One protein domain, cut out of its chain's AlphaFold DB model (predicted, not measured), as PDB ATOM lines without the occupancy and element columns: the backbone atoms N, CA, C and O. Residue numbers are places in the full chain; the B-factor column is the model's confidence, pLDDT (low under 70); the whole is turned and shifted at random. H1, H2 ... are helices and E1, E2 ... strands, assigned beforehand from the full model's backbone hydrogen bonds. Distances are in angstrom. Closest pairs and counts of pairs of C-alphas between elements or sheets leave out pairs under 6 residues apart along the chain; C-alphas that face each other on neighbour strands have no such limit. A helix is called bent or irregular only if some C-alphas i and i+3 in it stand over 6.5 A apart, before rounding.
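AT A GLANCE: This is residues 112 to 170 and 266 to 380 of the 388 residues of an uncharacterized protein of Lophiotrema nucula (UniProt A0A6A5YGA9). The domain is one twisted sheet of seven strands, with five mostly short helices set round its rim and ends, so that much of both faces has no named helix over it. H3 and H4 sit beyond opposite ends of the strands and make the longest axis, H1 sits off the edge at E1, and H2 and H5 only graze the sheet. The printed part has 174 residues, with named elements in the order H1 E1 H2 E2 E3 H3 E4 H4 E5 E6 H5 E7; the sheet is mixed, in the order E1 E2 E3 E6 E5 E4 E7. The class is mixed, helices and strands, with under half of the residues, 85 of 174, in named elements. The whole is compact, with a radius of gyration of the C-alphas of 18.0 A and spans of 56 by 40 by 29 A.

HOW THE PARTS SIT: Residues 113 to 114 pair, antiparallel, with residues 132 to 133 of E1, which is residues 129 to 134 and an edge strand. H1, residues 123 to 127, is not on the sheet and reaches E1 by a tight link. H2, residues 141 to 148, only grazes the sheet with residues 147 to 148; its closest C-alpha pair with E2, residues 154 to 160, is Leu 148 and Leu 155, 7.8 A apart. E1, H2 and E2 form a strand-helix-strand unit, two parallel neighbour strands with a helix between them, and its crossover is right-handed. E1 and E2 are parallel at 28 degrees, with N 132 and O 156 2.8 A apart, within hydrogen-bond range. E2 is also parallel, at 19 degrees, to E3, residues 270 to 276, with N 157 and O 272 at 2.8 A. H3, residues 285 to 288, is not on the sheet. E3 is antiparallel, at 172 degrees, to E6, residues 338 to 344, with N 273 and O 341 at 2.8 A. E6 forms a hairpin with E5, residues 327 to 333, with N 331 and O 340 at 2.8 A. E5 is antiparallel, at 161 degrees, to E4, residues 297 to 302, with N 300 and O 330 at 2.8 A. H4, residues 306 to 318, is not on the sheet, but is near H5, residues 354 to 362. H5 only grazes the sheet with residues 356 to 361, and its closest C-alpha pair with E5 is Leu 328 and Ile 360, 6.9 A apart. The other edge strand, E7, residues 368 to 373, is antiparallel to E4 at 155 degrees, with N 371 and O 299 at 2.9 A. In H5 every O i to N i+4 pair is within hydrogen-bond range; H4 has 7 of 9, H2 1 of 4 with 3 of 5 O i to N i+3 pairs, H1 0 of 1 with 2 of 2, and H3 is too short for an i+4 pair.

IN THESE COORDINATES: H1 begins at C-alpha 123, at (26.113, 17.288, 13.450). From first to last C-alpha, E1 measures 15.9 A, E2 18.7 A, E3 19.2 A, E4 16.5 A, E5 20.2 A, E6 19.6 A and E7 15.1 A. H1 measures 7.1 A, H2 9.1 A, H3 5.2 A, H4 19.4 A and H5 12.0 A. H2 is irregular: C-alphas 143 and 146 are 7.6 A apart. H4 is neither bent nor irregular, but only just: C-alphas 307 and 310 are 6.3 A apart. H4 ends at C-alpha 318, at (13.868, 50.298, 7.317), and E7 ends at C-alpha 373, at (22.348, 32.462, 36.182).

THE WHOLE: The two C-alphas farthest apart are those of Asn 287 in H3 and Leu 318 in H4, at 56.0 A. Residues 171 to 265 are not printed, and C-alphas 170 and 266 are 35.1 A apart across this cut, which falls between E2 and E3. Of the links that are printed whole, none is long. The mean pLDDT of the printed part is 74.2; 71 residues are under 70, among them residues 281 to 295, 303 to 324 and 349 to 380.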
ATOM      1  N   ILE A 112      47.731  30.204  19.801       90.88
ATOM      2  CA  ILE A 112      46.315  29.867  19.938       90.88
ATOM      3  C   ILE A 112      46.106  28.365  19.767       90.88
ATOM      4  O   ILE A 112      46.901  27.678  19.121       90.88
ATOM      5  N   GLN A 113      45.018  27.856  20.336       92.81
ATOM      6  CA  GLN A 113      44.590  26.468  20.167       92.81
ATOM      7  C   GLN A 113      43.072  26.354  20.299       92.81
ATOM      8  O   GLN A 113      42.436  27.169  20.968       92.81
ATOM      9  N   LEU A 114      42.473  25.320  19.713       92.56
ATOM     10  CA  LEU A 114      41.092  24.961  20.031       92.56
ATOM     11  C   LEU A 114      40.990  24.596  21.519       92.56
ATOM     12  O   LEU A 114      41.796  23.817  22.023       92.56
ATOM     13  N   ASN A 115      40.003  25.150  22.226       88.12
ATOM     14  CA  ASN A 115      39.773  24.814  23.636       88.12
ATOM     15  C   ASN A 115      39.302  23.361  23.812       88.12
ATOM     16  O   ASN A 115      39.626  22.710  24.798       88.12
ATOM     17  N   SER A 116      38.546  22.853  22.843       87.69
ATOM     18  CA  SER A 116      38.064  21.477  22.798       87.69
ATOM     19  C   SER A 116      38.132  20.959  21.367       87.69
ATOM     20  O   SER A 116      37.958  21.726  20.417       87.69
ATOM     21  N   SER A 117      38.349  19.655  21.201       88.06
ATOM     22  CA  SER A 117      38.264  19.021  19.885       88.06
ATOM     23  C   SER A 117      36.879  19.240  19.279       88.06
ATOM     24  O   SER A 117      35.870  19.060  19.964       88.06
ATOM     25  N   LEU A 118      36.824  19.585  17.992       88.00
ATOM     26  CA  LEU A 118      35.564  19.683  17.261       88.00
ATOM     27  C   LEU A 118      34.916  18.302  17.159       88.00
ATOM     28  O   LEU A 118      35.538  17.344  16.694       88.00
ATOM     29  N   SER A 119      33.655  18.195  17.572       87.56
ATOM     30  CA  SER A 119      32.921  16.940  17.446       87.56
ATOM     31  C   SER A 119      32.371  16.782  16.031       87.56
ATOM     32  O   SER A 119      31.338  17.340  15.668       87.56
ATOM     33  N   ILE A 120      33.083  16.004  15.218       87.44
ATOM     34  CA  ILE A 120      32.753  15.752  13.806       87.44
ATOM     35  C   ILE A 120      31.406  15.017  13.654       87.44
ATOM     36  O   ILE A 120      30.768  15.104  12.607       87.44
ATOM     37  N   HIS A 121      30.962  14.299  14.692       84.81
ATOM     38  CA  HIS A 121      29.790  13.419  14.640       84.81
ATOM     39  C   HIS A 121      28.537  13.986  15.321       84.81
ATOM     40  O   HIS A 121      27.466  13.401  15.177       84.81
ATOM     41  N   ASP A 122      28.636  15.135  15.995       85.38
ATOM     42  CA  ASP A 122      27.500  15.752  16.702       85.38
ATOM     43  C   ASP A 122      26.646  16.661  15.791       85.38
ATOM     44  O   ASP A 122      25.778  17.409  16.250       85.38
ATOM     45  N   GLY A 123      26.867  16.576  14.476       85.69
ATOM     46  CA  GLY A 123      26.113  17.288  13.450       85.69
ATOM     47  C   GLY A 123      26.518  18.754  13.282       85.69
ATOM     48  O   GLY A 123      27.422  19.270  13.940       85.69
ATOM     49  N   PHE A 124      25.826  19.462  12.381       84.56
ATOM     50  CA  PHE A 124      26.189  20.842  12.022       84.56
ATOM     51  C   PHE A 124      26.189  21.820  13.199       84.56
ATOM     52  O   PHE A 124      26.955  22.779  13.188       84.56
ATOM     53  N   GLN A 125      25.328  21.607  14.196       84.62
ATOM     54  CA  GLN A 125      25.211  22.515  15.337       84.62
ATOM     55  C   GLN A 125      26.499  22.544  16.170       84.62
ATOM     56  O   GLN A 125      26.936  23.621  16.566       84.62
ATOM     57  N   ALA A 126      27.145  21.392  16.369       85.25
ATOM     58  CA  ALA A 126      28.401  21.309  17.111       85.25
ATOM     59  C   ALA A 126      29.553  22.046  16.409       85.25
ATOM     60  O   ALA A 126      30.447  22.566  17.066       85.25
ATOM     61  N   LEU A 127      29.507  22.149  15.078       87.00
ATOM     62  CA  LEU A 127      30.519  22.852  14.284       87.00
ATOM     63  C   LEU A 127      30.340  24.380  14.302       87.00
ATOM     64  O   LEU A 127      31.258  25.112  13.948       87.00
ATOM     65  N   ARG A 128      29.163  24.880  14.698       88.56
ATOM     66  CA  ARG A 128      28.842  26.317  14.701       88.56
ATOM     67  C   ARG A 128      29.219  27.034  15.994       88.56
ATOM     68  O   ARG A 128      29.142  28.262  16.027       88.56
ATOM     69  N   ASN A 129      29.628  26.291  17.019       91.12
ATOM     70  CA  ASN A 129      30.092  26.824  18.292       91.12
ATOM     71  C   ASN A 129      31.588  26.541  18.430       91.12
ATOM     72  O   ASN A 129      31.996  25.414  18.692       91.12
ATOM     73  N   VAL A 130      32.409  27.571  18.254       92.12
ATOM     74  CA  VAL A 130      33.870  27.459  18.295       92.12
ATOM     75  C   VAL A 130      34.402  28.191  19.512       92.12
ATOM     76  O   VAL A 130      34.053  29.348  19.745       92.12
ATOM     77  N   THR A 131      35.284  27.530  20.259       93.44
ATOM     78  CA  THR A 131      36.010  28.142  21.374       93.44
ATOM     79  C   THR A 131      37.513  28.020  21.139       93.44
ATOM     80  O   THR A 131      38.036  26.912  21.015       93.44
ATOM     81  N   ILE A 132      38.209  29.154  21.092       93.06
ATOM     82  CA  ILE A 132      39.653  29.249  20.856       93.06
ATOM     83  C   ILE A 132      40.308  29.746  22.130       93.06
ATOM     84  O   ILE A 132      39.974  30.820  22.615       93.06
ATOM     85  N   SER A 133      41.250  28.982  22.663       92.25
ATOM     86  CA  SER A 133      42.116  29.455  23.737       92.25
ATOM     87  C   SER A 133      43.086  30.488  23.180       92.25
ATOM     88  O   SER A 133      43.811  30.201  22.225       92.25
ATOM     89  N   VAL A 134      43.096  31.675  23.777       90.50
ATOM     90  CA  VAL A 134      43.944  32.794  23.367       90.50
ATOM     91  C   VAL A 134      44.757  33.316  24.539       90.50
ATOM     92  O   VAL A 134      44.295  33.333  25.684       90.50
ATOM     93  N   CYS A 135      45.948  33.829  24.236       86.56
ATOM     94  CA  CYS A 135      46.672  34.643  25.192       86.56
ATOM     95  C   CYS A 135      46.047  36.040  25.253       86.56
ATOM     96  O   CYS A 135      45.842  36.713  24.242       86.56
ATOM     97  N   LEU A 136      45.819  36.519  26.469       73.06
ATOM     98  CA  LEU A 136      45.212  37.815  26.777       73.06
ATOM     99  C   LEU A 136      45.889  39.028  26.116       73.06
ATOM    100  O   LEU A 136      45.275  40.079  25.958       73.06
ATOM    101  N   LYS A 137      47.166  38.897  25.756       77.38
ATOM    102  CA  LYS A 137      47.961  39.962  25.134       77.38
ATOM    103  C   LYS A 137      47.755  40.079  23.616       77.38
ATOM    104  O   LYS A 137      48.314  40.993  23.026       77.38
ATOM    105  N   GLN A 138      46.997  39.168  23.000       71.62
ATOM    106  CA  GLN A 138      46.939  38.966  21.544       71.62
ATOM    107  C   GLN A 138      45.528  39.024  20.937       71.62
ATOM    108  O   GLN A 138      45.331  38.617  19.796       71.62
ATOM    109  N   LEU A 139      44.529  39.517  21.664       72.75
ATOM    110  CA  LEU A 139      43.202  39.726  21.084       72.75
ATOM    111  C   LEU A 139      43.218  40.943  20.139       72.75
ATOM    112  O   LEU A 139      42.755  42.023  20.505       72.75
ATOM    113  N   ASP A 140      43.786  40.748  18.949       74.19
ATOM    114  CA  ASP A 140      43.720  41.650  17.801       74.19
ATOM    115  C   ASP A 140      42.726  41.084  16.781       74.19
ATOM    116  O   ASP A 140      42.884  39.969  16.281       74.19
ATOM    117  N   ALA A 141      41.686  41.862  16.497       68.69
ATOM    118  CA  ALA A 141      40.570  41.479  15.648       68.69
ATOM    119  C   ALA A 141      40.985  41.082  14.228       68.69
ATOM    120  O   ALA A 141      40.423  40.135  13.675       68.69
ATOM    121  N   GLY A 142      41.984  41.769  13.659       70.88
ATOM    122  CA  GLY A 142      42.369  41.579  12.261       70.88
ATOM    123  C   GLY A 142      42.823  40.151  11.955       70.88
ATOM    124  O   GLY A 142      42.520  39.615  10.891       70.88
ATOM    125  N   ASN A 143      43.460  39.487  12.921       81.19
ATOM    126  CA  ASN A 143      43.969  38.125  12.746       81.19
ATOM    127  C   ASN A 143      42.865  37.055  12.790       81.19
ATOM    128  O   ASN A 143      43.087  35.924  12.360       81.19
ATOM    129  N   PHE A 144      41.671  37.389  13.291       86.19
ATOM    130  CA  PHE A 144      40.554  36.449  13.419       86.19
ATOM    131  C   PHE A 144      39.522  36.576  12.295       86.19
ATOM    132  O   PHE A 144      38.529  35.848  12.295       86.19
ATOM    133  N   MET A 145      39.754  37.435  11.302       81.94
ATOM    134  CA  MET A 145      38.823  37.617  10.185       81.94
ATOM    135  C   MET A 145      38.464  36.349   9.412       81.94
ATOM    136  O   MET A 145      37.276  36.156   9.151       81.94
ATOM    137  N   PRO A 146      39.406  35.431   9.116       87.38
ATOM    138  CA  PRO A 146      39.058  34.173   8.463       87.38
ATOM    139  C   PRO A 146      38.023  33.345   9.235       87.38
ATOM    140  O   PRO A 146      37.305  32.559   8.624       87.38
ATOM    141  N   LEU A 147      37.946  33.505  10.563       88.56
ATOM    142  CA  LEU A 147      36.936  32.867  11.412       88.56
ATOM    143  C   LEU A 147      35.652  33.677  11.497       88.56
ATOM    144  O   LEU A 147      34.569  33.098  11.494       88.56
ATOM    145  N   LEU A 148      35.768  35.004  11.582       86.81
ATOM    146  CA  LEU A 148      34.617  35.899  11.645       86.81
ATOM    147  C   LEU A 148      33.774  35.827  10.372       86.81
ATOM    148  O   LEU A 148      32.558  35.971  10.449       86.81
ATOM    149  N   SER A 149      34.376  35.515   9.225       83.75
ATOM    150  CA  SER A 149      33.640  35.279   7.982       83.75
ATOM    151  C   SER A 149      32.929  33.929   7.915       83.75
ATOM    152  O   SER A 149      32.097  33.691   7.031       83.75
ATOM    153  N   LYS A 150      33.224  33.010   8.842       87.06
ATOM    154  CA  LYS A 150      32.538  31.722   8.879       87.06
ATOM    155  C   LYS A 150      31.166  31.874   9.518       87.06
ATOM    156  O   LYS A 150      31.004  32.600  10.500       87.06
ATOM    157  N   PRO A 151      30.153  31.166   9.004       85.94
ATOM    158  CA  PRO A 151      28.811  31.178   9.563       85.94
ATOM    159  C   PRO A 151      28.639  30.436  10.886       85.94
ATOM    160  O   PRO A 151      27.821  29.520  11.008       85.94
ATOM    161  N   LEU A 152      29.353  30.891  11.902       89.75
ATOM    162  CA  LEU A 152      29.258  30.381  13.255       89.75
ATOM    163  C   LEU A 152      28.022  30.954  13.950       89.75
ATOM    164  O   LEU A 152      27.643  32.114  13.780       89.75
ATOM    165  N   ASP A 153      27.390  30.137  14.775       89.25
ATOM    166  CA  ASP A 153      26.389  30.635  15.712       89.25
ATOM    167  C   ASP A 153      27.120  31.302  16.890       89.25
ATOM    168  O   ASP A 153      26.639  32.292  17.443       89.25
ATOM    169  N   ARG A 154      28.339  30.838  17.208       91.50
ATOM    170  CA  ARG A 154      29.175  31.403  18.261       91.50
ATOM    171  C   ARG A 154      30.675  31.219  18.023       91.50
ATOM    172  O   ARG A 154      31.138  30.106  17.791       91.50
ATOM    173  N   LEU A 155      31.431  32.294  18.230       92.88
ATOM    174  CA  LEU A 155      32.885  32.297  18.380       92.88
ATOM    175  C   LEU A 155      33.243  32.821  19.773       92.88
ATOM    176  O   LEU A 155      32.861  33.929  20.146       92.88
ATOM    177  N   THR A 156      33.949  32.015  20.559       93.62
ATOM    178  CA  THR A 156      34.377  32.366  21.917       93.62
ATOM    179  C   THR A 156      35.893  32.349  22.006       93.62
ATOM    180  O   THR A 156      36.528  31.339  21.716       93.62
ATOM    181  N   PHE A 157      36.478  33.448  22.458       92.69
ATOM    182  CA  PHE A 157      37.885  33.524  22.812       92.69
ATOM    183  C   PHE A 157      38.030  33.234  24.300       92.69
ATOM    184  O   PHE A 157      37.508  33.961  25.141       92.69
ATOM    185  N   TYR A 158      38.695  32.142  24.640       92.88
ATOM    186  CA  TYR A 158      38.887  31.706  26.007       92.88
ATOM    187  C   TYR A 158      40.260  32.134  26.520       92.88
ATOM    188  O   TYR A 158      41.293  31.696  26.018       92.88
ATOM    189  N   ALA A 159      40.268  32.983  27.540       90.19
ATOM    190  CA  ALA A 159      41.470  33.395  28.243       90.19
ATOM    191  C   ALA A 159      41.662  32.552  29.509       90.19
ATOM    192  O   ALA A 159      40.894  32.651  30.472       90.19
ATOM    193  N   ASN A 160      42.717  31.741  29.520       85.56
ATOM    194  CA  ASN A 160      43.127  30.991  30.700       85.56
ATOM    195  C   ASN A 160      44.049  31.853  31.579       85.56
ATOM    196  O   ASN A 160      44.968  32.509  31.088       85.56
ATOM    197  N   GLY A 161      43.832  31.828  32.894       81.56
ATOM    198  CA  GLY A 161      44.698  32.490  33.868       81.56
ATOM    199  C   GLY A 161      46.142  31.966  33.912       81.56
ATOM    200  O   GLY A 161      46.991  32.600  34.539       81.56
ATOM    201  N   SER A 162      46.458  30.854  33.238       82.44
ATOM    202  CA  SER A 162      47.828  30.323  33.131       82.44
ATOM    203  C   SER A 162      48.851  31.343  32.628       82.44
ATOM    204  O   SER A 162      50.015  31.276  33.013       82.44
ATOM    205  N   ASP A 163      48.411  32.298  31.807       77.94
ATOM    206  CA  ASP A 163      49.283  33.285  31.159       77.94
ATOM    207  C   ASP A 163      49.420  34.585  31.968       77.94
ATOM    208  O   ASP A 163      50.137  35.513  31.575       77.94
ATOM    209  N   LEU A 164      48.706  34.680  33.090       81.81
ATOM    210  CA  LEU A 164      48.721  35.832  33.979       81.81
ATOM    211  C   LEU A 164      49.667  35.609  35.166       81.81
ATOM    212  O   LEU A 164      49.960  34.468  35.530       81.81
ATOM    213  N   PRO A 165      50.137  36.694  35.811       79.62
ATOM    214  CA  PRO A 165      50.838  36.587  37.084       79.62
ATOM    215  C   PRO A 165      50.044  35.733  38.084       79.62
ATOM    216  O   PRO A 165      48.830  35.872  38.205       79.62
ATOM    217  N   GLN A 166      50.731  34.871  38.839       79.81
ATOM    218  CA  GLN A 166      50.113  33.944  39.810       79.81
ATOM    219  C   GLN A 166      49.372  34.628  40.975       79.81
ATOM    220  O   GLN A 166      48.765  33.947  41.810       79.81
ATOM    221  N   GLN A 167      49.503  35.947  41.086       81.00
ATOM    222  CA  GLN A 167      48.882  36.792  42.093       81.00
ATOM    223  C   GLN A 167      48.415  38.061  41.392       81.00
ATOM    224  O   GLN A 167      49.199  38.990  41.253       81.00
ATOM    225  N   LEU A 168      47.162  38.057  40.940       81.75
ATOM    226  CA  LEU A 168      46.493  39.273  40.490       81.75
ATOM    227  C   LEU A 168      45.958  40.026  41.706       81.75
ATOM    228  O   LEU A 168      45.162  39.480  42.478       81.75
ATOM    229  N   ASP A 169      46.378  41.271  41.881       86.31
ATOM    230  CA  ASP A 169      45.689  42.179  42.795       86.31
ATOM    231  C   ASP A 169      44.368  42.704  42.174       86.31
ATOM    232  O   ASP A 169      44.118  42.515  40.978       86.31
ATOM    233  N   PRO A 170      43.468  43.340  42.953       85.00
ATOM    234  CA  PRO A 170      42.200  43.845  42.421       85.00
ATOM    235  C   PRO A 170      42.347  44.858  41.275       85.00
ATOM    236  O   PRO A 170      41.510  44.876  40.376       85.00
ATOM    237  N   ALA A 266      31.333  39.496   8.154       76.00
ATOM    238  CA  ALA A 266      31.290  38.779   9.419       76.00
ATOM    239  C   ALA A 266      29.949  38.024   9.551       76.00
ATOM    240  O   ALA A 266      28.868  38.604   9.532       76.00
ATOM    241  N   ARG A 267      29.996  36.699   9.706       82.06
ATOM    242  CA  ARG A 267      28.820  35.801   9.685       82.06
ATOM    243  C   ARG A 267      28.579  35.076  11.005       82.06
ATOM    244  O   ARG A 267      27.769  34.142  11.065       82.06
ATOM    245  N   VAL A 268      29.251  35.528  12.062       87.25
ATOM    246  CA  VAL A 268      29.155  34.979  13.417       87.25
ATOM    247  C   VAL A 268      27.992  35.604  14.188       87.25
ATOM    248  O   VAL A 268      27.960  36.808  14.358       87.25
ATOM    249  N   SER A 269      27.065  34.830  14.744       87.69
ATOM    250  CA  SER A 269      25.932  35.433  15.490       87.69
ATOM    251  C   SER A 269      26.327  35.937  16.885       87.69
ATOM    252  O   SER A 269      25.734  36.862  17.431       87.69
ATOM    253  N   LYS A 270      27.342  35.329  17.503       91.06
ATOM    254  CA  LYS A 270      27.797  35.684  18.849       91.06
ATOM    255  C   LYS A 270      29.310  35.672  18.945       91.06
ATOM    256  O   LYS A 270      29.930  34.641  18.697       91.06
ATOM    257  N   ILE A 271      29.886  36.787  19.376       91.06
ATOM    258  CA  ILE A 271      31.326  36.927  19.599       91.06
ATOM    259  C   ILE A 271      31.545  37.188  21.080       91.06
ATOM    260  O   ILE A 271      31.066  38.188  21.610       91.06
ATOM    261  N   GLY A 272      32.236  36.273  21.753       92.50
ATOM    262  CA  GLY A 272      32.459  36.348  23.190       92.50
ATOM    263  C   GLY A 272      33.914  36.206  23.591       92.50
ATOM    264  O   GLY A 272      34.699  35.560  22.905       92.50
ATOM    265  N   ILE A 273      34.250  36.769  24.744       92.50
ATOM    266  CA  ILE A 273      35.448  36.441  25.502       92.50
ATOM    267  C   ILE A 273      35.000  35.762  26.792       92.50
ATOM    268  O   ILE A 273      34.274  36.356  27.587       92.50
ATOM    269  N   ALA A 274      35.441  34.526  26.995       93.31
ATOM    270  CA  ALA A 274      35.277  33.793  28.241       93.31
ATOM    271  C   ALA A 274      36.605  33.762  28.999       93.31
ATOM    272  O   ALA A 274      37.674  33.753  28.389       93.31
ATOM    273  N   TRP A 275      36.555  33.720  30.326       92.44
ATOM    274  CA  TRP A 275      37.757  33.645  31.145       92.44
ATOM    275  C   TRP A 275      37.588  32.732  32.349       92.44
ATOM    276  O   TRP A 275      36.509  32.615  32.934       92.44
ATOM    277  N   ASN A 276      38.705  32.119  32.734       90.38
ATOM    278  CA  ASN A 276      38.853  31.435  34.007       90.38
ATOM    279  C   ASN A 276      40.215  31.791  34.619       90.38
ATOM    280  O   ASN A 276      41.265  31.325  34.176       90.38
ATOM    281  N   LEU A 277      40.180  32.645  35.637       88.50
ATOM    282  CA  LEU A 277      41.343  33.218  36.312       88.50
ATOM    283  C   LEU A 277      41.556  32.620  37.709       88.50
ATOM    284  O   LEU A 277      42.356  33.139  38.489       88.50
ATOM    285  N   THR A 278      40.863  31.527  38.056       84.50
ATOM    286  CA  THR A 278      40.954  30.929  39.400       84.50
ATOM    287  C   THR A 278      42.365  30.457  39.732       84.50
ATOM    288  O   THR A 278      42.810  30.595  40.870       84.50
ATOM    289  N   ASN A 279      43.105  29.973  38.733       79.69
ATOM    290  CA  ASN A 279      44.487  29.515  38.901       79.69
ATOM    291  C   ASN A 279      45.464  30.658  39.245       79.69
ATOM    292  O   ASN A 279      46.512  30.413  39.839       79.69
ATOM    293  N   SER A 280      45.110  31.906  38.931       77.12
ATOM    294  CA  SER A 280      45.931  33.107  39.160       77.12
ATOM    295  C   SER A 280      45.607  33.822  40.482       77.12
ATOM    296  O   SER A 280      46.232  34.825  40.818       77.12
ATOM    297  N   ALA A 281      44.628  33.332  41.253       66.88
ATOM    298  CA  ALA A 281      44.091  34.012  42.441       66.88
ATOM    299  C   ALA A 281      44.659  33.501  43.788       66.88
ATOM    300  O   ALA A 281      44.108  33.776  44.862       66.88
ATOM    301  N   SER A 282      45.786  32.781  43.753       58.56
ATOM    302  CA  SER A 282      46.260  31.826  44.777       58.56
ATOM    303  C   SER A 282      46.517  32.334  46.216       58.56
ATOM    304  O   SER A 282      46.785  31.517  47.097       58.56
ATOM    305  N   LYS A 283      46.410  33.636  46.525       56.03
ATOM    306  CA  LYS A 283      46.635  34.162  47.897       56.03
ATOM    307  C   LYS A 283      45.522  35.011  48.501       56.03
ATOM    308  O   LYS A 283      45.508  35.193  49.715       56.03
ATOM    309  N   TRP A 284      44.593  35.537  47.709       56.53
ATOM    310  CA  TRP A 284      43.497  36.349  48.252       56.53
ATOM    311  C   TRP A 284      42.294  35.491  48.673       56.53
ATOM    312  O   TRP A 284      41.618  35.789  49.660       56.53
ATOM    313  N   GLN A 285      42.076  34.365  47.987       53.91
ATOM    314  CA  GLN A 285      40.986  33.432  48.285       53.91
ATOM    315  C   GLN A 285      41.138  32.727  49.643       53.91
ATOM    316  O   GLN A 285      40.130  32.451  50.297       53.91
ATOM    317  N   SER A 286      42.371  32.516  50.119       53.69
ATOM    318  CA  SER A 286      42.637  31.877  51.416       53.69
ATOM    319  C   SER A 286      42.146  32.696  52.614       53.69
ATOM    320  O   SER A 286      41.875  32.111  53.660       53.69
ATOM    321  N   ASN A 287      41.940  34.011  52.461       55.22
ATOM    322  CA  ASN A 287      41.446  34.874  53.541       55.22
ATOM    323  C   ASN A 287      39.973  35.295  53.400       55.22
ATOM    324  O   ASN A 287      39.425  35.846  54.352       55.22
ATOM    325  N   ARG A 288      39.312  35.055  52.253       55.44
ATOM    326  CA  ARG A 288      37.948  35.566  51.997       55.44
ATOM    327  C   ARG A 288      36.861  34.501  51.775       55.44
ATOM    328  O   ARG A 288      35.700  34.835  51.985       55.44
ATOM    329  N   LEU A 289      37.167  33.261  51.355       49.09
ATOM    330  CA  LEU A 289      36.144  32.371  50.759       49.09
ATOM    331  C   LEU A 289      36.323  30.852  51.020       49.09
ATOM    332  O   LEU A 289      36.294  30.045  50.097       49.09
ATOM    333  N   LEU A 290      36.411  30.430  52.289       47.34
ATOM    334  CA  LEU A 290      35.997  29.067  52.702       47.34
ATOM    335  C   LEU A 290      34.520  29.008  53.140       47.34
ATOM    336  O   LEU A 290      33.951  27.929  53.319       47.34
ATOM    337  N   GLU A 291      33.851  30.153  53.261       51.28
ATOM    338  CA  GLU A 291      32.405  30.189  53.443       51.28
ATOM    339  C   GLU A 291      31.722  29.995  52.093       51.28
ATOM    340  O   GLU A 291      31.573  30.959  51.355       51.28
ATOM    341  N   LYS A 292      31.369  28.736  51.785       54.47
ATOM    342  CA  LYS A 292      30.138  28.196  51.149       54.47
ATOM    343  C   LYS A 292      29.198  29.111  50.331       54.47
ATOM    344  O   LYS A 292      28.031  28.765  50.144       54.47
ATOM    345  N   ARG A 293      29.634  30.248  49.804       52.69
ATOM    346  CA  ARG A 293      28.877  31.015  48.828       52.69
ATOM    347  C   ARG A 293      28.900  30.173  47.572       52.69
ATOM    348  O   ARG A 293      29.947  29.955  46.969       52.69
ATOM    349  N   SER A 294      27.742  29.596  47.267       52.69
ATOM    350  CA  SER A 294      27.488  28.948  45.988       52.69
ATOM    351  C   SER A 294      28.076  29.828  44.896       52.69
ATOM    352  O   SER A 294      27.824  31.034  44.932       52.69
ATOM    353  N   LYS A 295      28.834  29.226  43.972       64.06
ATOM    354  CA  LYS A 295      29.362  29.833  42.742       64.06
ATOM    355  C   LYS A 295      28.200  30.303  41.847       64.06
ATOM    356  O   LYS A 295      27.959  29.753  40.779       64.06
ATOM    357  N   GLN A 296      27.391  31.231  42.345       71.44
ATOM    358  CA  GLN A 296      26.298  31.829  41.609       71.44
ATOM    359  C   GLN A 296      26.915  32.784  40.609       71.44
ATOM    360  O   GLN A 296      27.777  33.595  40.944       71.44
ATOM    361  N   LEU A 297      26.477  32.637  39.371       81.88
ATOM    362  CA  LEU A 297      26.826  33.547  38.308       81.88
ATOM    363  C   LEU A 297      25.765  34.640  38.240       81.88
ATOM    364  O   LEU A 297      24.558  34.377  38.313       81.88
ATOM    365  N   ARG A 298      26.212  35.877  38.065       84.12
ATOM    366  CA  ARG A 298      25.344  37.028  37.834       84.12
ATOM    367  C   ARG A 298      25.463  37.436  36.384       84.12
ATOM    368  O   ARG A 298      26.564  37.669  35.900       84.12
ATOM    369  N   GLY A 299      24.325  37.509  35.707       85.19
ATOM    370  CA  GLY A 299      24.220  37.995  34.343       85.19
ATOM    371  C   GLY A 299      23.734  39.439  34.298       85.19
ATOM    372  O   GLY A 299      22.867  39.846  35.078       85.19
ATOM    373  N   ARG A 300      24.273  40.205  33.354       85.12
ATOM    374  CA  ARG A 300      23.797  41.527  32.955       85.12
ATOM    375  C   ARG A 300      23.750  41.621  31.430       85.12
ATOM    376  O   ARG A 300      24.699  41.217  30.775       85.12
ATOM    377  N   ALA A 301      22.674  42.163  30.865       81.75
ATOM    378  CA  ALA A 301      22.634  42.631  29.473       81.75
ATOM    379  C   ALA A 301      22.598  44.142  29.477       81.75
ATOM    380  O   ALA A 301      21.845  44.739  30.251       81.75
ATOM    381  N   TRP A 302      23.319  44.746  28.549       78.62
ATOM    382  CA  TRP A 302      23.198  46.162  28.266       78.62
ATOM    383  C   TRP A 302      22.262  46.361  27.090       78.62
ATOM    384  O   TRP A 302      22.484  45.841  25.999       78.62
ATOM    385  N   GLY A 303      21.199  47.118  27.343       66.69
ATOM    386  CA  GLY A 303      20.393  47.702  26.284       66.69
ATOM    387  C   GLY A 303      20.938  49.063  25.867       66.69
ATOM    388  O   GLY A 303      21.665  49.723  26.617       66.69
ATOM    389  N   TYR A 304      20.524  49.508  24.687       66.12
ATOM    390  CA  TYR A 304      20.822  50.847  24.203       66.12
ATOM    391  C   TYR A 304      20.231  51.932  25.120       66.12
ATOM    392  O   TYR A 304      19.135  51.754  25.666       66.12
ATOM    393  N   PRO A 305      20.909  53.085  25.268       67.25
ATOM    394  CA  PRO A 305      20.348  54.246  25.947       67.25
ATOM    395  C   PRO A 305      19.000  54.679  25.352       67.25
ATOM    396  O   PRO A 305      18.784  54.577  24.146       67.25
ATOM    397  N   ASN A 306      18.116  55.254  26.175       69.12
ATOM    398  CA  ASN A 306      16.782  55.684  25.728       69.12
ATOM    399  C   ASN A 306      16.815  56.683  24.561       69.12
ATOM    400  O   ASN A 306      15.969  56.608  23.679       69.12
ATOM    401  N   TRP A 307      17.801  57.584  24.510       68.94
ATOM    402  CA  TRP A 307      17.942  58.535  23.398       68.94
ATOM    403  C   TRP A 307      18.256  57.847  22.062       68.94
ATOM    404  O   TRP A 307      17.965  58.392  21.000       68.94
ATOM    405  N   TYR A 308      18.790  56.627  22.108       67.94
ATOM    406  CA  TYR A 308      19.034  55.800  20.934       67.94
ATOM    407  C   TYR A 308      17.762  55.072  20.462       67.94
ATOM    408  O   TYR A 308      17.703  54.597  19.330       67.94
ATOM    409  N   GLN A 309      16.700  55.020  21.277       68.44
ATOM    410  CA  GLN A 309      15.441  54.383  20.874       68.44
ATOM    411  C   GLN A 309      14.734  55.113  19.724       68.44
ATOM    412  O   GLN A 309      13.968  54.492  19.001       68.44
ATOM    413  N   ASN A 310      15.022  56.392  19.482       68.12
ATOM    414  CA  ASN A 310      14.485  57.068  18.299       68.12
ATOM    415  C   ASN A 310      15.149  56.551  17.011       68.12
ATOM    416  O   ASN A 310      14.446  56.228  16.059       68.12
ATOM    417  N   LYS A 311      16.476  56.348  17.019       66.12
ATOM    418  CA  LYS A 311      17.180  55.662  15.918       66.12
ATOM    419  C   LYS A 311      16.679  54.228  15.748       66.12
ATOM    420  O   LYS A 311      16.556  53.749  14.630       66.12
ATOM    421  N   ARG A 312      16.341  53.553  16.849       68.06
ATOM    422  CA  ARG A 312      15.732  52.218  16.821       68.06
ATOM    423  C   ARG A 312      14.440  52.185  15.995       68.06
ATOM    424  O   ARG A 312      14.274  51.290  15.179       68.06
ATOM    425  N   LEU A 313      13.556  53.166  16.177       68.94
ATOM    426  CA  LEU A 313      12.305  53.259  15.415       68.94
ATOM    427  C   LEU A 313      12.553  53.500  13.918       68.94
ATOM    428  O   LEU A 313      11.866  52.914  13.086       68.94
ATOM    429  N   GLU A 314      13.548  54.323  13.571       65.38
ATOM    430  CA  GLU A 314      13.962  54.525  12.172       65.38
ATOM    431  C   GLU A 314      14.444  53.214  11.532       65.38
ATOM    432  O   GLU A 314      14.100  52.909  10.394       65.38
ATOM    433  N   TRP A 315      15.197  52.405  12.276       62.56
ATOM    434  CA  TRP A 315      15.673  51.095  11.828       62.56
ATOM    435  C   TRP A 315      14.564  50.055  11.704       62.56
ATOM    436  O   TRP A 315      14.490  49.388  10.681       62.56
ATOM    437  N   GLU A 316      13.678  49.941  12.695       68.62
ATOM    438  CA  GLU A 316      12.521  49.033  12.623       68.62
ATOM    439  C   GLU A 316      11.628  49.357  11.412       68.62
ATOM    440  O   GLU A 316      10.975  48.468  10.863       68.62
ATOM    441  N   HIS A 317      11.619  50.620  10.970       66.69
ATOM    442  CA  HIS A 317      10.950  51.032   9.741       66.69
ATOM    443  C   HIS A 317      11.696  50.595   8.470       66.69
ATOM    444  O   HIS A 317      11.054  50.168   7.512       66.69
ATOM    445  N   LEU A 318      13.029  50.698   8.454       56.62
ATOM    446  CA  LEU A 318      13.868  50.298   7.317       56.62
ATOM    447  C   LEU A 318      13.973  48.771   7.161       56.62
ATOM    448  O   LEU A 318      14.056  48.285   6.036       56.62
ATOM    449  N   PHE A 319      13.923  48.027   8.267       59.66
ATOM    450  CA  PHE A 319      14.077  46.570   8.317       59.66
ATOM    451  C   PHE A 319      12.892  45.923   9.053       59.66
ATOM    452  O   PHE A 319      13.029  45.393  10.161       59.66
ATOM    453  N   PRO A 320      11.682  45.974   8.465       57.00
ATOM    454  CA  PRO A 320      10.485  45.445   9.098       57.00
ATOM    455  C   PRO A 320      10.575  43.918   9.220       57.00
ATOM    456  O   PRO A 320      10.400  43.191   8.245       57.00
ATOM    457  N   GLY A 321      10.820  43.420  10.434       62.25
ATOM    458  CA  GLY A 321      10.879  41.983  10.721       62.25
ATOM    459  C   GLY A 321      11.956  41.577  11.722       62.25
ATOM    460  O   GLY A 321      11.786  40.548  12.379       62.25
ATOM    461  N   GLU A 322      12.994  42.394  11.897       60.88
ATOM    462  CA  GLU A 322      14.031  42.173  12.908       60.88
ATOM    463  C   GLU A 322      13.450  42.440  14.302       60.88
ATOM    464  O   GLU A 322      13.091  43.562  14.666       60.88
ATOM    465  N   LYS A 323      13.257  41.370  15.080       58.78
ATOM    466  CA  LYS A 323      12.602  41.446  16.399       58.78
ATOM    467  C   LYS A 323      13.582  41.660  17.540       58.78
ATOM    468  O   LYS A 323      13.178  42.116  18.613       58.78
ATOM    469  N   GLU A 324      14.840  41.301  17.331       69.75
ATOM    470  CA  GLU A 324      15.858  41.308  18.364       69.75
ATOM    471  C   GLU A 324      17.022  42.186  17.920       69.75
ATOM    472  O   GLU A 324      17.545  42.068  16.820       69.75
ATOM    473  N   TRP A 325      17.392  43.109  18.798       71.69
ATOM    474  CA  TRP A 325      18.467  44.055  18.557       71.69
ATOM    475  C   TRP A 325      19.783  43.487  19.061       71.69
ATOM    476  O   TRP A 325      19.759  42.735  20.039       71.69
ATOM    477  N   PRO A 326      20.924  43.890  18.482       77.06
ATOM    478  CA  PRO A 326      22.203  43.512  19.033       77.06
ATOM    479  C   PRO A 326      22.331  43.938  20.488       77.06
ATOM    480  O   PRO A 326      21.850  45.000  20.894       77.06
ATOM    481  N   TYR A 327      22.981  43.115  21.292       80.50
ATOM    482  CA  TYR A 327      23.195  43.442  22.690       80.50
ATOM    483  C   TYR A 327      24.514  42.880  23.184       80.50
ATOM    484  O   TYR A 327      24.980  41.822  22.762       80.50
ATOM    485  N   LEU A 328      25.099  43.603  24.132       83.88
ATOM    486  CA  LEU A 328      26.187  43.096  24.943       83.88
ATOM    487  C   LEU A 328      25.571  42.400  26.150       83.88
ATOM    488  O   LEU A 328      24.636  42.921  26.770       83.88
ATOM    489  N   TYR A 329      26.111  41.253  26.525       87.62
ATOM    490  CA  TYR A 329      25.870  40.694  27.842       87.62
ATOM    491  C   TYR A 329      27.181  40.297  28.507       87.62
ATOM    492  O   TYR A 329      28.197  40.064  27.858       87.62
ATOM    493  N   GLU A 330      27.142  40.227  29.828       89.44
ATOM    494  CA  GLU A 330      28.220  39.718  30.653       89.44
ATOM    495  C   GLU A 330      27.627  38.820  31.723       89.44
ATOM    496  O   GLU A 330      26.607  39.141  32.334       89.44
ATOM    497  N   VAL A 331      28.263  37.682  31.941       90.38
ATOM    498  CA  VAL A 331      27.968  36.779  33.039       90.38
ATOM    499  C   VAL A 331      29.260  36.560  33.798       90.38
ATOM    500  O   VAL A 331      30.251  36.168  33.200       90.38
ATOM    501  N   GLN A 332      29.262  36.787  35.106       90.44
ATOM    502  CA  GLN A 332      30.459  36.612  35.926       90.44
ATOM    503  C   GLN A 332      30.133  36.019  37.294       90.44
ATOM    504  O   GLN A 332      29.014  36.152  37.799       90.44
ATOM    505  N   SER A 333      31.110  35.344  37.889       88.06
ATOM    506  CA  SER A 333      31.068  34.909  39.280       88.06
ATOM    507  C   SER A 333      31.098  36.104  40.232       88.06
ATOM    508  O   SER A 333      31.517  37.204  39.878       88.06
ATOM    509  N   ASP A 334      30.660  35.883  41.473       85.00
ATOM    510  CA  ASP A 334      30.687  36.902  42.533       85.00
ATOM    511  C   ASP A 334      32.098  37.453  42.822       85.00
ATOM    512  O   ASP A 334      32.223  38.557  43.350       85.00
ATOM    513  N   ASP A 335      33.147  36.685  42.513       83.81
ATOM    514  CA  ASP A 335      34.556  37.076  42.635       83.81
ATOM    515  C   ASP A 335      35.189  37.533  41.309       83.81
ATOM    516  O   ASP A 335      36.378  37.835  41.287       83.81
ATOM    517  N   GLU A 336      34.407  37.589  40.225       88.56
ATOM    518  CA  GLU A 336      34.798  38.036  38.875       88.56
ATOM    519  C   GLU A 336      35.911  37.202  38.205       88.56
ATOM    520  O   GLU A 336      36.339  37.497  37.087       88.56
ATOM    521  N   LEU A 337      36.357  36.117  38.844       87.38
ATOM    522  CA  LEU A 337      37.431  35.257  38.343       87.38
ATOM    523  C   LEU A 337      36.981  34.327  37.219       87.38
ATOM    524  O   LEU A 337      37.820  33.849  36.460       87.38
ATOM    525  N   VAL A 338      35.684  34.053  37.111       89.00
ATOM    526  CA  VAL A 338      35.113  33.238  36.038       89.00
ATOM    527  C   VAL A 338      33.992  34.024  35.393       89.00
ATOM    528  O   VAL A 338      33.097  34.514  36.082       89.00
ATOM    529  N   GLY A 339      34.000  34.114  34.071       91.50
ATOM    530  CA  GLY A 339      32.934  34.808  33.377       91.50
ATOM    531  C   GLY A 339      33.011  34.728  31.867       91.50
ATOM    532  O   GLY A 339      33.871  34.072  31.281       91.50
ATOM    533  N   GLU A 340      32.054  35.395  31.249       92.75
ATOM    534  CA  GLU A 340      31.975  35.635  29.825       92.75
ATOM    535  C   GLU A 340      31.412  37.025  29.584       92.75
ATOM    536  O   GLU A 340      30.461  37.446  30.239       92.75
ATOM    537  N   MET A 341      31.945  37.696  28.577       91.62
ATOM    538  CA  MET A 341      31.338  38.858  27.962       91.62
ATOM    539  C   MET A 341      31.152  38.557  26.487       91.62
ATOM    540  O   MET A 341      32.096  38.115  25.842       91.62
ATOM    541  N   ALA A 342      29.964  38.788  25.943       90.75
ATOM    542  CA  ALA A 342      29.737  38.555  24.529       90.75
ATOM    543  C   ALA A 342      28.777  39.560  23.919       90.75
ATOM    544  O   ALA A 342      27.812  40.003  24.546       90.75
ATOM    545  N   PHE A 343      29.057  39.877  22.665       86.50
ATOM    546  CA  PHE A 343      28.172  40.617  21.796       86.50
ATOM    547  C   PHE A 343      27.344  39.637  20.968       86.50
ATOM    548  O   PHE A 343      27.878  38.668  20.421       86.50
ATOM    549  N   VAL A 344      26.036  39.870  20.905       86.50
ATOM    550  CA  VAL A 344      25.073  38.997  20.228       86.50
ATOM    551  C   VAL A 344      24.360  39.783  19.141       86.50
ATOM    552  O   VAL A 344      23.842  40.863  19.412       86.50
ATOM    553  N   THR A 345      24.310  39.212  17.940       81.69
ATOM    554  CA  THR A 345      23.576  39.687  16.767       81.69
ATOM    555  C   THR A 345      22.616  38.580  16.304       81.69
ATOM    556  O   THR A 345      23.056  37.533  15.825       81.69
ATOM    557  N   PRO A 346      21.296  38.752  16.477       72.88
ATOM    558  CA  PRO A 346      20.304  37.720  16.146       72.88
ATOM    559  C   PRO A 346      20.333  37.290  14.677       72.88
ATOM    560  O   PRO A 346      20.265  36.098  14.380       72.88
ATOM    561  N   ASP A 347      20.526  38.250  13.774       68.50
ATOM    562  CA  ASP A 347      20.530  38.039  12.325       68.50
ATOM    563  C   ASP A 347      21.953  37.996  11.732       68.50
ATOM    564  O   ASP A 347      22.152  38.249  10.545       68.50
ATOM    565  N   ARG A 348      22.951  37.615  12.556       71.25
ATOM    566  CA  ARG A 348      24.398  37.684  12.247       71.25
ATOM    567  C   ARG A 348      24.826  39.134  11.979       71.25
ATOM    568  O   ARG A 348      24.012  40.052  12.020       71.25
ATOM    569  N   TRP A 349      26.118  39.396  11.779       64.94
ATOM    570  CA  TRP A 349      26.587  40.755  11.474       64.94
ATOM    571  C   TRP A 349      26.296  41.086  10.018       64.94
ATOM    572  O   TRP A 349      27.197  41.220   9.205       64.94
ATOM    573  N   MET A 350      25.025  41.213   9.674       53.31
ATOM    574  CA  MET A 350      24.619  41.834   8.430       53.31
ATOM    575  C   MET A 350      24.237  43.270   8.798       53.31
ATOM    576  O   MET A 350      23.193  43.500   9.395       53.31
ATOM    577  N   PHE A 351      25.107  44.238   8.496       51.09
ATOM    578  CA  PHE A 351      24.795  45.677   8.529       51.09
ATOM    579  C   PHE A 351      24.648  46.358   9.901       51.09
ATOM    580  O   PHE A 351      23.677  47.079  10.132       51.09
ATOM    581  N   LEU A 352      25.639  46.269  10.794       47.97
ATOM    582  CA  LEU A 352      25.648  47.145  11.975       47.97
ATOM    583  C   LEU A 352      26.545  48.356  11.755       47.97
ATOM    584  O   LEU A 352      27.735  48.214  11.548       47.97
ATOM    585  N   ARG A 353      25.966  49.562  11.850       52.06
ATOM    586  CA  ARG A 353      26.720  50.826  11.805       52.06
ATOM    587  C   ARG A 353      27.528  51.039  13.090       52.06
ATOM    588  O   ARG A 353      26.956  50.942  14.177       52.06
ATOM    589  N   HIS A 354      28.769  51.503  12.949       46.44
ATOM    590  CA  HIS A 354      29.729  51.969  13.970       46.44
ATOM    591  C   HIS A 354      29.102  52.547  15.242       46.44
ATOM    592  O   HIS A 354      29.436  52.199  16.374       46.44
ATOM    593  N   GLU A 355      28.142  53.453  15.050       53.62
ATOM    594  CA  GLU A 355      27.527  54.217  16.127       53.62
ATOM    595  C   GLU A 355      26.736  53.340  17.108       53.62
ATOM    596  O   GLU A 355      26.595  53.716  18.271       53.62
ATOM    597  N   LEU A 356      26.203  52.193  16.668       55.53
ATOM    598  CA  LEU A 356      25.441  51.261  17.507       55.53
ATOM    599  C   LEU A 356      26.355  50.538  18.500       55.53
ATOM    600  O   LEU A 356      26.076  50.512  19.702       55.53
ATOM    601  N   LEU A 357      27.450  49.979  17.988       56.84
ATOM    602  CA  LEU A 357      28.412  49.167  18.736       56.84
ATOM    603  C   LEU A 357      29.151  50.011  19.765       56.84
ATOM    604  O   LEU A 357      29.121  49.711  20.962       56.84
ATOM    605  N   TYR A 358      29.692  51.140  19.307       57.00
ATOM    606  CA  TYR A 358      30.387  52.091  20.159       57.00
ATOM    607  C   TYR A 358      29.488  52.597  21.295       57.00
ATOM    608  O   TYR A 358      29.932  52.730  22.436       57.00
ATOM    609  N   THR A 359      28.199  52.837  21.019       57.16
ATOM    610  CA  THR A 359      27.256  53.308  22.042       57.16
ATOM    611  C   THR A 359      26.972  52.240  23.096       57.16
ATOM    612  O   THR A 359      26.943  52.577  24.277       57.16
ATOM    613  N   ILE A 360      26.787  50.962  22.742       59.09
ATOM    614  CA  ILE A 360      26.565  49.918  23.762       59.09
ATOM    615  C   ILE A 360      27.799  49.763  24.648       59.09
ATOM    616  O   ILE A 360      27.669  49.769  25.872       59.09
ATOM    617  N   ILE A 361      28.981  49.659  24.038       60.22
ATOM    618  CA  ILE A 361      30.226  49.352  24.749       60.22
ATOM    619  C   ILE A 361      30.654  50.520  25.647       60.22
ATOM    620  O   ILE A 361      31.052  50.307  26.792       60.22
ATOM    621  N   ASN A 362      30.512  51.759  25.164       58.94
ATOM    622  CA  ASN A 362      30.984  52.949  25.874       58.94
ATOM    623  C   ASN A 362      29.896  53.687  26.665       58.94
ATOM    624  O   ASN A 362      30.212  54.610  27.426       58.94
ATOM    625  N   SER A 363      28.616  53.309  26.545       55.75
ATOM    626  CA  SER A 363      27.577  53.946  27.358       55.75
ATOM    627  C   SER A 363      27.686  53.516  28.820       55.75
ATOM    628  O   SER A 363      27.145  52.511  29.268       55.75
ATOM    629  N   LYS A 364      28.286  54.393  29.633       46.44
ATOM    630  CA  LYS A 364      28.185  54.339  31.104       46.44
ATOM    631  C   LYS A 364      26.734  54.432  31.621       46.44
ATOM    632  O   LYS A 364      26.499  54.201  32.801       46.44
ATOM    633  N   ASN A 365      25.780  54.758  30.739       43.78
ATOM    634  CA  ASN A 365      24.370  55.034  31.034       43.78
ATOM    635  C   ASN A 365      23.383  54.065  30.345       43.78
ATOM    636  O   ASN A 365      22.184  54.346  30.318       43.78
ATOM    637  N   GLY A 366      23.850  52.962  29.748       50.41
ATOM    638  CA  GLY A 366      22.953  51.929  29.216       50.41
ATOM    639  C   GLY A 366      22.095  51.315  30.328       50.41
ATOM    640  O   GLY A 366      22.552  51.147  31.461       50.41
ATOM    641  N   SER A 367      20.837  50.972  30.038       48.91
ATOM    642  CA  SER A 367      19.998  50.275  31.018       48.91
ATOM    643  C   SER A 367      20.472  48.824  31.131       48.91
ATOM    644  O   SER A 367      20.211  48.019  30.232       48.91
ATOM    645  N   ALA A 368      21.174  48.492  32.213       47.75
ATOM    646  CA  ALA A 368      21.559  47.118  32.503       47.75
ATOM    647  C   ALA A 368      20.345  46.332  33.022       47.75
ATOM    648  O   ALA A 368      19.731  46.704  34.026       47.75
ATOM    649  N   ARG A 369      19.988  45.239  32.348       55.19
ATOM    650  CA  ARG A 369      19.032  44.252  32.863       55.19
ATOM    651  C   ARG A 369      19.816  43.149  33.553       55.19
ATOM    652  O   ARG A 369      20.665  42.534  32.922       55.19
ATOM    653  N   PHE A 370      19.521  42.904  34.823       55.91
ATOM    654  CA  PHE A 370      20.190  41.876  35.619       55.91
ATOM    655  C   PHE A 370      19.354  40.599  35.667       55.91
ATOM    656  O   PHE A 370      18.130  40.659  35.804       55.91
ATOM    657  N   TRP A 371      20.012  39.445  35.620       54.12
ATOM    658  CA  TRP A 371      19.394  38.154  35.909       54.12
ATOM    659  C   TRP A 371      20.369  37.243  36.650       54.12
ATOM    660  O   TRP A 371      21.587  37.343  36.512       54.12
ATOM    661  N   ASN A 372      19.821  36.325  37.443       49.19
ATOM    662  CA  ASN A 372      20.617  35.284  38.083       49.19
ATOM    663  C   ASN A 372      20.784  34.115  37.116       49.19
ATOM    664  O   ASN A 372      19.801  33.612  36.568       49.19
ATOM    665  N   VAL A 373      22.020  33.662  36.947       54.84
ATOM    666  CA  VAL A 373      22.348  32.462  36.182       54.84
ATOM    667  C   VAL A 373      22.587  31.331  37.179       54.84
ATOM    668  O   VAL A 373      23.312  31.494  38.161       54.84
ATOM    669  N   ARG A 374      21.947  30.178  36.954       49.69
ATOM    670  CA  ARG A 374      22.017  29.051  37.898       49.69
ATOM    671  C   ARG A 374      23.408  28.419  37.950       49.69
ATOM    672  O   ARG A 374      23.868  28.111  39.043       49.69
ATOM    673  N   ASP A 375      24.052  28.245  36.798       54.56
ATOM    674  CA  ASP A 375      25.397  27.675  36.662       54.56
ATOM    675  C   ASP A 375      26.072  28.049  35.318       54.56
ATOM    676  O   ASP A 375      25.415  28.540  34.397       54.56
ATOM    677  N   VAL A 376      27.389  27.815  35.212       54.06
ATOM    678  CA  VAL A 376      28.246  28.116  34.038       54.06
ATOM    679  C   VAL A 376      27.701  27.477  32.757       54.06
ATOM    680  O   VAL A 376      27.583  28.150  31.732       54.06
ATOM    681  N   LYS A 377      27.279  26.207  32.837       56.06
ATOM    682  CA  LYS A 377      26.728  25.450  31.703       56.06
ATOM    683  C   LYS A 377      25.392  26.027  31.225       56.06
ATOM    684  O   LYS A 377      25.145  26.088  30.029       56.06
ATOM    685  N   SER A 378      24.551  26.510  32.135       50.44
ATOM    686  CA  SER A 378      23.230  27.082  31.855       50.44
ATOM    687  C   SER A 378      23.286  28.497  31.280       50.44
ATOM    688  O   SER A 378      22.369  28.883  30.560       50.44
ATOM    689  N   ALA A 379      24.353  29.260  31.549       50.62
ATOM    690  CA  ALA A 379      24.654  30.480  30.789       50.62
ATOM    691  C   ALA A 379      25.327  30.182  29.443       50.62
ATOM    692  O   ALA A 379      25.559  31.101  28.656       50.62
ATOM    693  N   GLY A 380      25.662  28.915  29.194       55.81
ATOM    694  CA  GLY A 380      26.463  28.504  28.060       55.81
ATOM    695  C   GLY A 380      27.843  29.149  28.075       55.81
ATOM    696  O   GLY A 380      28.385  29.339  26.999       55.81
TER     697      GLY A 380